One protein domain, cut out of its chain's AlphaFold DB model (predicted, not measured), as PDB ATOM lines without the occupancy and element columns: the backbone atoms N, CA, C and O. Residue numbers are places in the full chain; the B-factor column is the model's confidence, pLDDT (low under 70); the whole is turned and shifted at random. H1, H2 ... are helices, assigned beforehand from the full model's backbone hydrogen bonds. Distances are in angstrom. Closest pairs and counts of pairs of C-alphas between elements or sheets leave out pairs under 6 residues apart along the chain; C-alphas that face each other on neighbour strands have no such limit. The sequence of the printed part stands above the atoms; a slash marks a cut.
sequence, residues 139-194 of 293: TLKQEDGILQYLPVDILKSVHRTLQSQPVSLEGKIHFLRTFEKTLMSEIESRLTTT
ATOM      1  N   THR A 139      19.733   6.240  30.538       45.91
ATOM      2  CA  THR A 139      18.421   6.865  30.300       45.91
ATOM      3  C   THR A 139      17.292   5.842  30.149       45.91
ATOM      4  O   THR A 139      16.171   6.120  30.552       45.91
ATOM      5  N   LEU A 140      17.578   4.638  29.632       51.34
ATOM      6  CA  LEU A 140      16.563   3.586  29.465       51.34
ATOM      7  C   LEU A 140      16.034   3.040  30.802       51.34
ATOM      8  O   LEU A 140      14.827   2.896  30.966       51.34
ATOM      9  N   LYS A 141      16.917   2.830  31.791       49.28
ATOM     10  CA  LYS A 141      16.574   2.213  33.089       49.28
ATOM     11  C   LYS A 141      15.576   2.986  33.961       49.28
ATOM     12  O   LYS A 141      15.189   2.499  35.021       49.28
ATOM     13  N   GLN A 142      15.208   4.209  33.581       46.50
ATOM     14  CA  GLN A 142      14.302   5.051  34.364       46.50
ATOM     15  C   GLN A 142      12.855   5.036  33.834       46.50
ATOM     16  O   GLN A 142      11.951   5.463  34.548       46.50
ATOM     17  N   GLU A 143      12.618   4.481  32.638       49.53
ATOM     18  CA  GLU A 143      11.288   4.383  32.005       49.53
ATOM     19  C   GLU A 143      10.770   2.933  31.883       49.53
ATOM     20  O   GLU A 143       9.657   2.696  31.400       49.53
ATOM     21  N   ASP A 144      11.536   1.958  32.396       55.62
ATOM     22  CA  ASP A 144      11.250   0.514  32.347       55.62
ATOM     23  C   ASP A 144       9.823   0.146  32.804       55.62
ATOM     24  O   ASP A 144       9.241  -0.809  32.296       55.62
ATOM     25  N   GLY A 145       9.227   0.898  33.738       55.97
ATOM     26  CA  GLY A 145       7.878   0.632  34.257       55.97
ATOM     27  C   GLY A 145       6.734   0.910  33.270       55.97
ATOM     28  O   GLY A 145       5.680   0.287  33.378       55.97
ATOM     29  N   ILE A 146       6.925   1.810  32.300       58.09
ATOM     30  CA  ILE A 146       5.928   2.091  31.248       58.09
ATOM     31  C   ILE A 146       6.163   1.154  30.060       58.09
ATOM     32  O   ILE A 146       5.221   0.597  29.495       58.09
ATOM     33  N   LEU A 147       7.433   0.926  29.718       57.16
ATOM     34  CA  LEU A 147       7.830   0.079  28.597       57.16
ATOM     35  C   LEU A 147       7.613  -1.423  28.856       57.16
ATOM     36  O   LEU A 147       7.485  -2.168  27.893       57.16
ATOM     37  N   GLN A 148       7.466  -1.864  30.113       61.44
ATOM     38  CA  GLN A 148       7.077  -3.241  30.473       61.44
ATOM     39  C   GLN A 148       5.744  -3.705  29.861       61.44
ATOM     40  O   GLN A 148       5.578  -4.894  29.594       61.44
ATOM     41  N   TYR A 149       4.796  -2.792  29.628       62.53
ATOM     42  CA  TYR A 149       3.493  -3.117  29.030       62.53
ATOM     43  C   TYR A 149       3.486  -3.009  27.500       62.53
ATOM     44  O   TYR A 149       2.545  -3.461  26.846       62.53
ATOM     45  N   LEU A 150       4.526  -2.407  26.920       69.94
ATOM     46  CA  LEU A 150       4.680  -2.258  25.483       69.94
ATOM     47  C   LEU A 150       5.509  -3.440  24.952       69.94
ATOM     48  O   LEU A 150       6.563  -3.735  25.508       69.94
ATOM     49  N   PRO A 151       5.113  -4.118  23.861       73.69
ATOM     50  CA  PRO A 151       5.916  -5.196  23.293       73.69
ATOM     51  C   PRO A 151       7.117  -4.627  22.513       73.69
ATOM     52  O   PRO A 151       7.149  -4.631  21.279       73.69
ATOM     53  N   VAL A 152       8.115  -4.117  23.245       76.44
ATOM     54  CA  VAL A 152       9.319  -3.465  22.703       76.44
ATOM     55  C   VAL A 152      10.067  -4.387  21.738       76.44
ATOM     56  O   VAL A 152      10.554  -3.924  20.709       76.44
ATOM     57  N   ASP A 153      10.088  -5.698  21.988       76.00
ATOM     58  CA  ASP A 153      10.714  -6.677  21.092       76.00
ATOM     59  C   ASP A 153      10.006  -6.793  19.736       76.00
ATOM     60  O   ASP A 153      10.670  -6.915  18.703       76.00
ATOM     61  N   ILE A 154       8.673  -6.661  19.701       78.38
ATOM     62  CA  ILE A 154       7.917  -6.623  18.441       78.38
ATOM     63  C   ILE A 154       8.290  -5.350  17.675       78.38
ATOM     64  O   ILE A 154       8.646  -5.431  16.499       78.38
ATOM     65  N   LEU A 155       8.320  -4.193  18.341       80.69
ATOM     66  CA  LEU A 155       8.722  -2.916  17.732       80.69
ATOM     67  C   LEU A 155      10.176  -2.946  17.221       80.69
ATOM     68  O   LEU A 155      10.470  -2.465  16.125       80.69
ATOM     69  N   LYS A 156      11.084  -3.585  17.963       81.38
ATOM     70  CA  LYS A 156      12.489  -3.801  17.587       81.38
ATOM     71  C   LYS A 156      12.627  -4.752  16.393       81.38
ATOM     72  O   LYS A 156      13.481  -4.532  15.532       81.38
ATOM     73  N   SER A 157      11.765  -5.768  16.293       77.06
ATOM     74  CA  SER A 157      11.695  -6.667  15.131       77.06
ATOM     75  C   SER A 157      11.166  -5.951  13.878       77.06
ATOM     76  O   SER A 157      11.742  -6.091  12.797       77.06
ATOM     77  N   VAL A 158      10.153  -5.092  14.031       80.81
ATOM     78  CA  VAL A 158       9.600  -4.225  12.978       80.81
ATOM     79  C   VAL A 158      10.652  -3.242  12.475       80.81
ATOM     80  O   VAL A 158      10.840  -3.124  11.265       80.81
ATOM     81  N   HIS A 159      11.400  -2.602  13.379       81.56
ATOM     82  CA  HIS A 159      12.491  -1.696  13.020       81.56
ATOM     83  C   HIS A 159      13.583  -2.408  12.205       81.56
ATOM     84  O   HIS A 159      13.946  -1.935  11.130       81.56
ATOM     85  N   ARG A 160      14.044  -3.589  12.649       81.38
ATOM     86  CA  ARG A 160      15.002  -4.418  11.890       81.38
ATOM     87  C   ARG A 160      14.455  -4.831  10.520       81.38
ATOM     88  O   ARG A 160      15.175  -4.760   9.529       81.38
ATOM     89  N   THR A 161      13.176  -5.197  10.441       73.50
ATOM     90  CA  THR A 161      12.520  -5.581   9.179       73.50
ATOM     91  C   THR A 161      12.475  -4.400   8.200       73.50
ATOM     92  O   THR A 161      12.914  -4.531   7.058       73.50
ATOM     93  N   LEU A 162      12.068  -3.215   8.665       72.81
ATOM     94  CA  LEU A 162      12.087  -1.954   7.908       72.81
ATOM     95  C   LEU A 162      13.495  -1.495   7.502       72.81
ATOM     96  O   LEU A 162      13.653  -0.806   6.491       72.81
ATOM     97  N   GLN A 163      14.515  -1.851   8.282       75.12
ATOM     98  CA  GLN A 163      15.917  -1.589   7.965       75.12
ATOM     99  C   GLN A 163      16.443  -2.547   6.882       75.12
ATOM    100  O   GLN A 163      17.208  -2.119   6.023       75.12
ATOM    101  N   SER A 164      15.992  -3.808   6.886       70.81
ATOM    102  CA  SER A 164      16.365  -4.841   5.901       70.81
ATOM    103  C   SER A 164      15.610  -4.772   4.564       70.81
ATOM    104  O   SER A 164      16.064  -5.336   3.571       70.81
ATOM    105  N   GLN A 165      14.459  -4.094   4.520       65.19
ATOM    106  CA  GLN A 165      13.676  -3.907   3.296       65.19
ATOM    107  C   GLN A 165      14.294  -2.853   2.358       65.19
ATOM    108  O   GLN A 165      14.964  -1.924   2.828       65.19
ATOM    109  N   PRO A 166      14.052  -2.955   1.031       60.22
ATOM    110  CA  PRO A 166      14.650  -2.067   0.038       60.22
ATOM    111  C   PRO A 166      14.354  -0.583   0.303       60.22
ATOM    112  O   PRO A 166      13.364  -0.216   0.933       60.22
ATOM    113  N   VAL A 167      15.214   0.286  -0.236       63.31
ATOM    114  CA  VAL A 167      15.251   1.743   0.024       63.31
ATOM    115  C   VAL A 167      13.984   2.494  -0.447       63.31
ATOM    116  O   VAL A 167      13.823   3.677  -0.168       63.31
ATOM    117  N   SER A 168      13.043   1.810  -1.109       75.62
ATOM    118  CA  SER A 168      11.734   2.355  -1.485       75.62
ATOM    119  C   SER A 168      10.930   2.802  -0.258       75.62
ATOM    120  O   SER A 168      10.431   1.984   0.518       75.62
ATOM    121  N   LEU A 169      10.764   4.119  -0.122       78.75
ATOM    122  CA  LEU A 169       9.928   4.752   0.898       78.75
ATOM    123  C   LEU A 169       8.472   4.257   0.823       78.75
ATOM    124  O   LEU A 169       7.877   3.964   1.860       78.75
ATOM    125  N   GLU A 170       7.938   4.058  -0.385       80.75
ATOM    126  CA  GLU A 170       6.585   3.524  -0.597       80.75
ATOM    127  C   GLU A 170       6.451   2.084  -0.076       80.75
ATOM    128  O   GLU A 170       5.469   1.747   0.584       80.75
ATOM    129  N   GLY A 171       7.476   1.246  -0.275       79.12
ATOM    130  CA  GLY A 171       7.507  -0.118   0.266       79.12
ATOM    131  C   GLY A 171       7.473  -0.146   1.798       79.12
ATOM    132  O   GLY A 171       6.732  -0.932   2.390       79.12
ATOM    133  N   LYS A 172       8.208   0.768   2.446       81.19
ATOM    134  CA  LYS A 172       8.226   0.908   3.913       81.19
ATOM    135  C   LYS A 172       6.888   1.411   4.463       81.19
ATOM    136  O   LYS A 172       6.417   0.895   5.476       81.19
ATOM    137  N   ILE A 173       6.236   2.352   3.773       86.56
ATOM    138  CA  ILE A 173       4.878   2.814   4.107       86.56
ATOM    139  C   ILE A 173       3.856   1.681   3.931       86.56
ATOM    140  O   ILE A 173       3.015   1.475   4.806       86.56
ATOM    141  N   HIS A 174       3.938   0.910   2.843       87.00
ATOM    142  CA  HIS A 174       3.057  -0.234   2.613       87.00
ATOM    143  C   HIS A 174       3.222  -1.314   3.693       87.00
ATOM    144  O   HIS A 174       2.228  -1.840   4.201       87.00
ATOM    145  N   PHE A 175       4.461  -1.622   4.090       85.19
ATOM    146  CA  PHE A 175       4.736  -2.541   5.195       85.19
ATOM    147  C   PHE A 175       4.148  -2.034   6.517       85.19
ATOM    148  O   PHE A 175       3.435  -2.786   7.174       85.19
ATOM    149  N   LEU A 176       4.357  -0.760   6.872       86.75
ATOM    150  CA  LEU A 176       3.786  -0.163   8.087       86.75
ATOM    151  C   LEU A 176       2.252  -0.214   8.104       86.75
ATOM    152  O   LEU A 176       1.683  -0.676   9.088       86.75
ATOM    153  N   ARG A 177       1.580   0.156   7.005       88.44
ATOM    154  CA  ARG A 177       0.111   0.054   6.871       88.44
ATOM    155  C   ARG A 177      -0.404  -1.387   6.940       88.44
ATOM    156  O   ARG A 177      -1.542  -1.620   7.341       88.44
ATOM    157  N   THR A 178       0.401  -2.356   6.510       86.94
ATOM    158  CA  THR A 178       0.062  -3.783   6.611       86.94
ATOM    159  C   THR A 178       0.220  -4.260   8.054       86.94
ATOM    160  O   THR A 178      -0.701  -4.858   8.599       86.94
ATOM    161  N   PHE A 179       1.340  -3.918   8.697       88.06
ATOM    162  CA  PHE A 179       1.618  -4.222  10.098       88.06
ATOM    163  C   PHE A 179       0.571  -3.615  11.042       88.06
ATOM    164  O   PHE A 179       0.086  -4.312  11.925       88.06
ATOM    165  N   GLU A 180       0.164  -2.364  10.817       90.69
ATOM    166  CA  GLU A 180      -0.923  -1.688  11.542       90.69
ATOM    167  C   GLU A 180      -2.224  -2.505  11.502       90.69
ATOM    168  O   GLU A 180      -2.805  -2.805  12.546       90.69
ATOM    169  N   LYS A 181      -2.650  -2.936  10.307       93.25
ATOM    170  CA  LYS A 181      -3.853  -3.763  10.122       93.25
ATOM    171  C   LYS A 181      -3.728  -5.132  10.788       93.25
ATOM    172  O   LYS A 181      -4.683  -5.592  11.408       93.25
ATOM    173  N   THR A 182      -2.566  -5.779  10.685       89.75
ATOM    174  CA  THR A 182      -2.297  -7.058  11.360       89.75
ATOM    175  C   THR A 182      -2.330  -6.905  12.880       89.75
ATOM    176  O   THR A 182      -2.932  -7.733  13.556       89.75
ATOM    177  N   LEU A 183      -1.740  -5.839  13.422       90.06
ATOM    178  CA  LEU A 183      -1.707  -5.560  14.856       90.06
ATOM    179  C   LEU A 183      -3.108  -5.253  15.400       90.06
ATOM    180  O   LEU A 183      -3.482  -5.809  16.429       90.06
ATOM    181  N   MET A 184      -3.910  -4.450  14.691       92.44
ATOM    182  CA  MET A 184      -5.318  -4.233  15.045       92.44
ATOM    183  C   MET A 184      -6.120  -5.538  15.022       92.44
ATOM    184  O   MET A 184      -6.783  -5.858  16.004       92.44
ATOM    185  N   SER A 185      -5.993  -6.343  13.963       91.06
ATOM    186  CA  SER A 185      -6.699  -7.626  13.858       91.06
ATOM    187  C   SER A 185      -6.292  -8.629  14.951       91.06
ATOM    188  O   SER A 185      -7.147  -9.350  15.463       91.06
ATOM    189  N   GLU A 186      -5.020  -8.654  15.362       89.44
ATOM    190  CA  GLU A 186      -4.536  -9.488  16.471       89.44
ATOM    191  C   GLU A 186      -5.067  -8.995  17.830       89.44
ATOM    192  O   GLU A 186      -5.474  -9.810  18.664       89.44
ATOM    193  N   ILE A 187      -5.128  -7.676  18.056       88.81
ATOM    194  CA  ILE A 187      -5.745  -7.095  19.260       88.81
ATOM    195  C   ILE A 187      -7.240  -7.422  19.301       88.81
ATOM    196  O   ILE A 187      -7.717  -7.898  20.328       88.81
ATOM    197  N   GLU A 188      -7.975  -7.237  18.204       89.88
ATOM    198  CA  GLU A 188      -9.398  -7.587  18.107       89.88
ATOM    199  C   GLU A 188      -9.634  -9.091  18.313       89.88
ATOM    200  O   GLU A 188     -10.547  -9.478  19.042       89.88
ATOM    201  N   SER A 189      -8.782  -9.955  17.753       87.31
ATOM    202  CA  SER A 189      -8.825 -11.411  17.952       87.31
ATOM    203  C   SER A 189      -8.604 -11.803  19.419       87.31
ATOM    204  O   SER A 189      -9.374 -12.579  19.995       87.31
ATOM    205  N   ARG A 190      -7.601 -11.221  20.089       84.50
ATOM    206  CA  ARG A 190      -7.342 -11.475  21.517       84.50
ATOM    207  C   ARG A 190      -8.407 -10.870  22.422       84.50
ATOM    208  O   ARG A 190      -8.786 -11.492  23.415       84.50
ATOM    209  N   LEU A 191      -8.924  -9.692  22.082       86.25
ATOM    210  CA  LEU A 191      -9.993  -9.037  22.825       86.25
ATOM    211  C   LEU A 191     -11.294  -9.831  22.702       86.25
ATOM    212  O   LEU A 191     -11.917 -10.123  23.712       86.25
ATOM    213  N   THR A 192     -11.673 -10.268  21.501       86.06
ATOM    214  CA  THR A 192     -12.845 -11.138  21.313       86.06
ATOM    215  C   THR A 192     -12.656 -12.500  21.979       86.06
ATOM    216  O   THR A 192     -13.602 -12.998  22.574       86.06
ATOM    217  N   THR A 193     -11.446 -13.066  21.994       81.62
ATOM    218  CA  THR A 193     -11.146 -14.326  22.703       81.62
ATOM    219  C   THR A 193     -11.212 -14.190  24.232       81.62
ATOM    220  O   THR A 193     -11.630 -15.128  24.909       81.62
ATOM    221  N   THR A 194     -10.824 -13.041  24.796       76.69
ATOM    222  CA  THR A 194     -10.869 -12.787  26.253       76.69
ATOM    223  C   THR A 194     -12.231 -12.280  26.735       76.69
ATOM    224  O   THR A 194     -12.657 -12.641  27.829       76.69
TER     225      THR A 194
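Overview. This is residues 139 to 194 of the 293 residues of an uncharacterized protein of Harpegnathos saltator (UniProt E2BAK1). From its first residue, the printed part passes through a short foot, H1, into a narrow, open V whose arms are H2 and the longer H3, near each other at the end where residues 165 to 168 link them. It has 56 residues with three named helices, H1, H2, H3, and no named strand: all helix. It is loose, with a radius of gyration of the C-alphas of 14.3 A, and flat, spanning 37 by 36 by 12 A.

Arrangement. Start at H1, residues 144 to 147, and go on to H2, residues 152 to 164; these two meet only through their tight link. Beyond the next tight link, H3, residues 169 to 194, runs the opposite way to H2 at a shallow tilt of 26 degrees. Look at Leu 162 and Lys 172: H2 and H3 are close but not clearly touching, and these closest C-alphas are 6.2 A apart. H1 and H3 are apart. In H2 and H3 every O i to N i+4 pair is within hydrogen-bond range; H1 is too short for one.

Along the chain. Find C-alpha 144 at (11.250, 0.514, 32.347), where H1 begins. H2 measures 18.3 A, and H3 runs 37.2 A to C-alpha 194 at (-10.869, -12.787, 26.253).

Size, cuts and confidence. The printed part has no cut. Residues 139 to 157 and 180 to 194 stand free. Confidence is low, under 70, at residues 139 to 150 and 165 to 167.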